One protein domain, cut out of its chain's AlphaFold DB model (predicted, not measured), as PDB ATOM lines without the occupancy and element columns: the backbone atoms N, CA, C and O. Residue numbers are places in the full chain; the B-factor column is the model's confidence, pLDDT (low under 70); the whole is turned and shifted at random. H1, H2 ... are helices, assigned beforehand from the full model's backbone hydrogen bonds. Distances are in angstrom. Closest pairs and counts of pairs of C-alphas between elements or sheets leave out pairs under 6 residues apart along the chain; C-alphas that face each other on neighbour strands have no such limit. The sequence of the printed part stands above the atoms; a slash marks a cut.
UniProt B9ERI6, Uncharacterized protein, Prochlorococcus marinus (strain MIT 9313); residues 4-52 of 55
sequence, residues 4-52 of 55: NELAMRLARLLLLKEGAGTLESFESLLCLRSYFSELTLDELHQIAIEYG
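This is residues 4 to 52 of the 55 residues of an uncharacterized protein of Prochlorococcus marinus (strain MIT 9313) (UniProt B9ERI6). What shape does the backbone make? H1 and H2 form a V that is narrow where residues near the beginning of H1 meet the end of H2, and residues 19 to 25 bridge its open end. H3 folds back and packs on residues 6 to 10 of H1, at a shallow tilt to it. What is it built of, and how large is it? The printed part has 49 residues with three named helices, in the order H1, H2, H3, and no named strand; its class is all helix. It is compact, with a radius of gyration of the C-alphas of 10.3 A and spans of 29 by 21 by 13 A.

What touches the longest helix? H1, residues 4 to 18, touches H2, residues 26 to 37, at a steep tilt of 54 degrees, opposite ways; their closest C-alphas, of Ala 7 and Phe 36, are 5.1 A apart. With residues 6 to 10 alone H1 touches H3, residues 41 to 50, at a shallow tilt of 29 degrees, the same way; the closest C-alphas, of Leu 10 and Ala 48, are 6.7 A apart. How do H2 and H3 stand? They are close but not clearly touching: their closest C-alphas, of Phe 36 and Leu 44, are 7.1 A apart. What do the backbones show? In H1, H2 and H3 every O i to N i+4 pair is within hydrogen-bond range.

Where does H1 run? It spans 21.0 A from C-alpha 4 at (17.400, -30.298, -13.554) to C-alpha 18. Where are the others? H2 runs 16.3 A from C-alpha 26 at (29.449, -27.727, -3.021) to C-alpha 37. H3 runs 14.4 A from C-alpha 41 to C-alpha 50 at (22.959, -47.432, -15.422).

How far does it reach? The two C-alphas farthest apart, of Thr 22 and Asp 42, are 29.5 A apart. How are the helices linked? The printed part has no cut; the link from H1 to H2 is short and that from H2 to H3 is tight. Where is confidence low? Residues 19 to 24 are under 70, and the mean pLDDT of the printed part is 80.8.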
ATOM      1  N   ASN A   4      16.557 -30.872 -14.599       83.88
ATOM      2  CA  ASN A   4      17.400 -30.298 -13.554       83.88
ATOM      3  C   ASN A   4      17.340 -31.113 -12.246       83.88
ATOM      4  O   ASN A   4      18.352 -31.280 -11.566       83.88
ATOM      5  N   GLU A   5      16.172 -31.669 -11.903       84.94
ATOM      6  CA  GLU A   5      16.035 -32.606 -10.777       84.94
ATOM      7  C   GLU A   5      16.809 -33.905 -11.023       84.94
ATOM      8  O   GLU A   5      17.476 -34.399 -10.112       84.94
ATOM      9  N   LEU A   6      16.761 -34.431 -12.250       85.50
ATOM     10  CA  LEU A   6      17.480 -35.644 -12.636       85.50
ATOM     11  C   LEU A   6      19.000 -35.428 -12.633       85.50
ATOM     12  O   LEU A   6      19.727 -36.202 -12.013       85.50
ATOM     13  N   ALA A   7      19.473 -34.322 -13.214       86.50
ATOM     14  CA  ALA A   7      20.875 -33.907 -13.181       86.50
ATOM     15  C   ALA A   7      21.407 -33.757 -11.743       86.50
ATOM     16  O   ALA A   7      22.509 -34.201 -11.424       86.50
ATOM     17  N   MET A   8      20.609 -33.170 -10.845       86.56
ATOM     18  CA  MET A   8      20.963 -33.017  -9.431       86.56
ATOM     19  C   MET A   8      21.027 -34.357  -8.691       86.56
ATOM     20  O   MET A   8      21.925 -34.569  -7.872       86.56
ATOM     21  N   ARG A   9      20.084 -35.268  -8.963       86.12
ATOM     22  CA  ARG A   9      20.097 -36.624  -8.398       86.12
ATOM     23  C   ARG A   9      21.333 -37.396  -8.847       86.12
ATOM     24  O   ARG A   9      22.011 -37.960  -7.994       86.12
ATOM     25  N   LEU A  10      21.653 -37.357 -10.139       85.88
ATOM     26  CA  LEU A  10      22.840 -37.997 -10.708       85.88
ATOM     27  C   LEU A  10      24.134 -37.447 -10.106       85.88
ATOM     28  O   LEU A  10      24.953 -38.222  -9.618       85.88
ATOM     29  N   ALA A  11      24.277 -36.121 -10.046       86.06
ATOM     30  CA  ALA A  11      25.446 -35.476  -9.455       86.06
ATOM     31  C   ALA A  11      25.657 -35.897  -7.992       86.06
ATOM     32  O   ALA A  11      26.760 -36.275  -7.609       86.06
ATOM     33  N   ARG A  12      24.595 -35.912  -7.174       83.44
ATOM     34  CA  ARG A  12      24.681 -36.375  -5.778       83.44
ATOM     35  C   ARG A  12      25.076 -37.841  -5.667       83.44
ATOM     36  O   ARG A  12      25.837 -38.195  -4.774       83.44
ATOM     37  N   LEU A  13      24.531 -38.694  -6.530       83.12
ATOM     38  CA  LEU A  13      24.759 -40.132  -6.454       83.12
ATOM     39  C   LEU A  13      26.197 -40.489  -6.845       83.12
ATOM     40  O   LEU A  13      26.824 -41.288  -6.155       83.12
ATOM     41  N   LEU A  14      26.732 -39.837  -7.878       80.06
ATOM     42  CA  LEU A  14      28.140 -39.941  -8.263       80.06
ATOM     43  C   LEU A  14      29.075 -39.483  -7.148       80.06
ATOM     44  O   LEU A  14      29.979 -40.225  -6.786       80.06
ATOM     45  N   LEU A  15      28.805 -38.328  -6.535       79.25
ATOM     46  CA  LEU A  15      29.599 -37.851  -5.399       79.25
ATOM     47  C   LEU A  15      29.604 -38.826  -4.222       79.25
ATOM     48  O   LEU A  15      30.631 -39.028  -3.586       79.25
ATOM     49  N   LEU A  16      28.463 -39.449  -3.924       75.56
ATOM     50  CA  LEU A  16      28.367 -40.411  -2.828       75.56
ATOM     51  C   LEU A  16      29.061 -41.744  -3.148       75.56
ATOM     52  O   LEU A  16      29.682 -42.317  -2.253       75.56
ATOM     53  N   LYS A  17      28.945 -42.238  -4.391       73.50
ATOM     54  CA  LYS A  17      29.548 -43.508  -4.829       73.50
ATOM     55  C   LYS A  17      31.062 -43.401  -5.017       73.50
ATOM     56  O   LYS A  17      31.781 -44.243  -4.491       73.50
ATOM     57  N   GLU A  18      31.533 -42.374  -5.720       70.69
ATOM     58  CA  GLU A  18      32.955 -42.191  -6.047       70.69
ATOM     59  C   GLU A  18      33.720 -41.486  -4.917       70.69
ATOM     60  O   GLU A  18      34.863 -41.830  -4.625       70.69
ATOM     61  N   GLY A  19      33.074 -40.564  -4.196       65.12
ATOM     62  CA  GLY A  19      33.676 -39.830  -3.076       65.12
ATOM     63  C   GLY A  19      33.797 -40.629  -1.773       65.12
ATOM     64  O   GLY A  19      34.106 -40.049  -0.731       65.12
ATOM     65  N   ALA A  20      33.521 -41.941  -1.777       62.94
ATOM     66  CA  ALA A  20      33.613 -42.830  -0.609       62.94
ATOM     67  C   ALA A  20      32.880 -42.312   0.653       62.94
ATOM     68  O   ALA A  20      33.310 -42.545   1.785       62.94
ATOM     69  N   GLY A  21      31.775 -41.582   0.474       57.59
ATOM     70  CA  GLY A  21      31.015 -40.983   1.576       57.59
ATOM     71  C   GLY A  21      31.623 -39.712   2.180       57.59
ATOM     72  O   GLY A  21      31.077 -39.194   3.156       57.59
ATOM     73  N   THR A  22      32.701 -39.167   1.609       62.03
ATOM     74  CA  THR A  22      33.080 -37.776   1.879       62.03
ATOM     75  C   THR A  22      32.177 -36.846   1.081       62.03
ATOM     76  O   THR A  22      31.951 -37.039  -0.111       62.03
ATOM     77  N   LEU A  23      31.602 -35.851   1.760       57.72
ATOM     78  CA  LEU A  23      30.917 -34.748   1.094       57.72
ATOM     79  C   LEU A  23      31.962 -34.015   0.251       57.72
ATOM     80  O   LEU A  23      32.705 -33.188   0.782       57.72
ATOM     81  N   GLU A  24      32.045 -34.331  -1.041       64.44
ATOM     82  CA  GLU A  24      32.736 -33.446  -1.971       64.44
ATOM     83  C   GLU A  24      32.119 -32.048  -1.881       64.44
ATOM     84  O   GLU A  24      30.938 -31.880  -1.545       64.44
ATOM     85  N   SER A  25      32.944 -31.031  -2.121       73.44
ATOM     86  CA  SER A  25      32.552 -29.651  -1.882       73.44
ATOM     87  C   SER A  25      31.336 -29.265  -2.734       73.44
ATOM     88  O   SER A  25      31.030 -29.872  -3.765       73.44
ATOM     89  N   PHE A  26      30.611 -28.237  -2.295       76.69
ATOM     90  CA  PHE A  26      29.449 -27.727  -3.021       76.69
ATOM     91  C   PHE A  26      29.791 -27.393  -4.488       76.69
ATOM     92  O   PHE A  26      28.965 -27.582  -5.380       76.69
ATOM     93  N   GLU A  27      31.030 -26.982  -4.753       81.00
ATOM     94  CA  GLU A  27      31.577 -26.728  -6.083       81.00
ATOM     95  C   GLU A  27      31.644 -27.992  -6.954       81.00
ATOM     96  O   GLU A  27      31.255 -27.925  -8.122       81.00
ATOM     97  N   SER A  28      32.046 -29.151  -6.413       78.88
ATOM     98  CA  SER A  28      32.018 -30.425  -7.152       78.88
ATOM     99  C   SER A  28      30.597 -30.805  -7.570       78.88
ATOM    100  O   SER A  28      30.363 -31.205  -8.713       78.88
ATOM    101  N   LEU A  29      29.621 -30.617  -6.674       81.94
ATOM    102  CA  LEU A  29      28.210 -30.873  -6.975       81.94
ATOM    103  C   LEU A  29      27.704 -29.965  -8.100       81.94
ATOM    104  O   LEU A  29      26.991 -30.420  -8.997       81.94
ATOM    105  N   LEU A  30      28.066 -28.682  -8.060       82.81
ATOM    106  CA  LEU A  30      27.695 -27.728  -9.101       82.81
ATOM    107  C   LEU A  30      28.360 -28.050 -10.442       82.81
ATOM    108  O   LEU A  30      27.696 -27.920 -11.471       82.81
ATOM    109  N   CYS A  31      29.619 -28.492 -10.428       85.06
ATOM    110  CA  CYS A  31      30.361 -28.899 -11.619       85.06
ATOM    111  C   CYS A  31      29.695 -30.103 -12.301       85.06
ATOM    112  O   CYS A  31      29.329 -30.032 -13.474       85.06
ATOM    113  N   LEU A  32      29.416 -31.164 -11.537       83.31
ATOM    114  CA  LEU A  32      28.737 -32.359 -12.043       83.31
ATOM    115  C   LEU A  32      27.317 -32.057 -12.529       83.31
ATOM    116  O   LEU A  32      26.924 -32.505 -13.602       83.31
ATOM    117  N   ARG A  33      26.546 -31.243 -11.794       86.44
ATOM    118  CA  ARG A  33      25.230 -30.793 -12.273       86.44
ATOM    119  C   ARG A  33      25.356 -30.035 -13.598       86.44
ATOM    120  O   ARG A  33      24.520 -30.236 -14.470       86.44
ATOM    121  N   SER A  34      26.351 -29.156 -13.737       87.44
ATOM    122  CA  SER A  34      26.562 -28.388 -14.971       87.44
ATOM    123  C   SER A  34      26.800 -29.314 -16.160       87.44
ATOM    124  O   SER A  34      26.143 -29.154 -17.183       87.44
ATOM    125  N   TYR A  35      27.647 -30.331 -15.988       86.94
ATOM    126  CA  TYR A  35      27.864 -31.362 -17.001       86.94
ATOM    127  C   TYR A  35      26.551 -32.052 -17.406       86.94
ATOM    128  O   TYR A  35      26.203 -32.103 -18.581       86.94
ATOM    129  N   PHE A  36      25.756 -32.497 -16.431       86.06
ATOM    130  CA  PHE A  36      24.470 -33.140 -16.712       86.06
ATOM    131  C   PHE A  36      23.429 -32.204 -17.335       86.06
ATOM    132  O   PHE A  36      22.559 -32.663 -18.067       86.06
ATOM    133  N   SER A  37      23.496 -30.897 -17.076       83.88
ATOM    134  CA  SER A  37      22.560 -29.936 -17.669       83.88
ATOM    135  C   SER A  37      22.774 -29.702 -19.168       83.88
ATOM    136  O   SER A  37      21.872 -29.189 -19.827       83.88
ATOM    137  N   GLU A  38      23.928 -30.104 -19.705       87.62
ATOM    138  CA  GLU A  38      24.220 -30.064 -21.144       87.62
ATOM    139  C   GLU A  38      23.682 -31.297 -21.891       87.62
ATOM    140  O   GLU A  38      23.573 -31.268 -23.115       87.62
ATOM    141  N   LEU A  39      23.301 -32.356 -21.166       87.38
ATOM    142  CA  LEU A  39      22.748 -33.584 -21.736       87.38
ATOM    143  C   LEU A  39      21.235 -33.488 -21.926       87.38
ATOM    144  O   LEU A  39      20.522 -32.860 -21.142       87.38
ATOM    145  N   THR A  40      20.722 -34.173 -22.939       89.00
ATOM    146  CA  THR A  40      19.285 -34.321 -23.173       89.00
ATOM    147  C   THR A  40      18.613 -35.150 -22.074       89.00
ATOM    148  O   THR A  40      19.248 -35.902 -21.334       89.00
ATOM    149  N   LEU A  41      17.286 -35.035 -21.963       84.50
ATOM    150  CA  LEU A  41      16.512 -35.797 -20.977       84.50
ATOM    151  C   LEU A  41      16.657 -37.321 -21.170       84.50
ATOM    152  O   LEU A  41      16.708 -38.050 -20.183       84.50
ATOM    153  N   ASP A  42      16.745 -37.791 -22.416       88.19
ATOM    154  CA  ASP A  42      16.915 -39.215 -22.732       88.19
ATOM    155  C   ASP A  42      18.300 -39.730 -22.328       88.19
ATOM    156  O   ASP A  42      18.397 -40.792 -21.715       88.19
ATOM    157  N   GLU A  43      19.363 -38.966 -22.594       89.50
ATOM    158  CA  GLU A  43      20.722 -39.308 -22.149       89.50
ATOM    159  C   GLU A  43      20.794 -39.382 -20.620       89.50
ATOM    160  O   GLU A  43      21.331 -40.336 -20.060       89.50
ATOM    161  N   LEU A  44      20.179 -38.421 -19.926       86.19
ATOM    162  CA  LEU A  44      20.108 -38.439 -18.468       86.19
ATOM    163  C   LEU A  44      19.314 -39.633 -17.934       86.19
ATOM    164  O   LEU A  44      19.693 -40.191 -16.907       86.19
ATOM    165  N   HIS A  45      18.236 -40.045 -18.606       85.69
ATOM    166  CA  HIS A  45      17.495 -41.248 -18.222       85.69
ATOM    167  C   HIS A  45      18.310 -42.526 -18.436       85.69
ATOM    168  O   HIS A  45      18.267 -43.410 -17.582       85.69
ATOM    169  N   GLN A  46      19.071 -42.633 -19.529       87.25
ATOM    170  CA  GLN A  46      19.954 -43.781 -19.759       87.25
ATOM    171  C   GLN A  46      21.012 -43.891 -18.658       87.25
ATOM    172  O   GLN A  46      21.151 -44.947 -18.045       87.25
ATOM    173  N   ILE A  47      21.665 -42.776 -18.319       85.56
ATOM    174  CA  ILE A  47      22.624 -42.722 -17.211       85.56
ATOM    175  C   ILE A  47      21.921 -43.058 -15.885       85.56
ATOM    176  O   ILE A  47      22.424 -43.844 -15.090       85.56
ATOM    177  N   ALA A  48      20.725 -42.527 -15.626       84.56
ATOM    178  CA  ALA A  48      19.969 -42.850 -14.415       84.56
ATOM    179  C   ALA A  48      19.738 -44.364 -14.255       84.56
ATOM    180  O   ALA A  48      19.981 -44.898 -13.170       84.56
ATOM    181  N   ILE A  49      19.374 -45.060 -15.335       85.75
ATOM    182  CA  ILE A  49      19.202 -46.520 -15.349       85.75
ATOM    183  C   ILE A  49      20.520 -47.238 -15.036       85.75
ATOM    184  O   ILE A  49      20.534 -48.122 -14.180       85.75
ATOM    185  N   GLU A  50      21.631 -46.841 -15.667       84.94
ATOM    186  CA  GLU A  50      22.959 -47.432 -15.422       84.94
ATOM    187  C   GLU A  50      23.378 -47.338 -13.949       84.94
ATOM    188  O   GLU A  50      23.989 -48.256 -13.399       84.94
ATOM    189  N   TYR A  51      23.004 -46.246 -13.282       78.50
ATOM    190  CA  TYR A  51      23.331 -46.013 -11.878       78.50
ATOM    191  C   TYR A  51      22.293 -46.575 -10.890       78.50
ATOM    192  O   TYR A  51      22.523 -46.482  -9.675       78.50
ATOM    193  N   GLY A  52      21.209 -47.191 -11.379       78.38
ATOM    194  CA  GLY A  52      20.133 -47.779 -10.573       78.38
ATOM    195  C   GLY A  52      19.159 -46.755  -9.981       78.38
ATOM    196  O   GLY A  52      18.564 -47.007  -8.936       78.38
TER     197      GLY A  52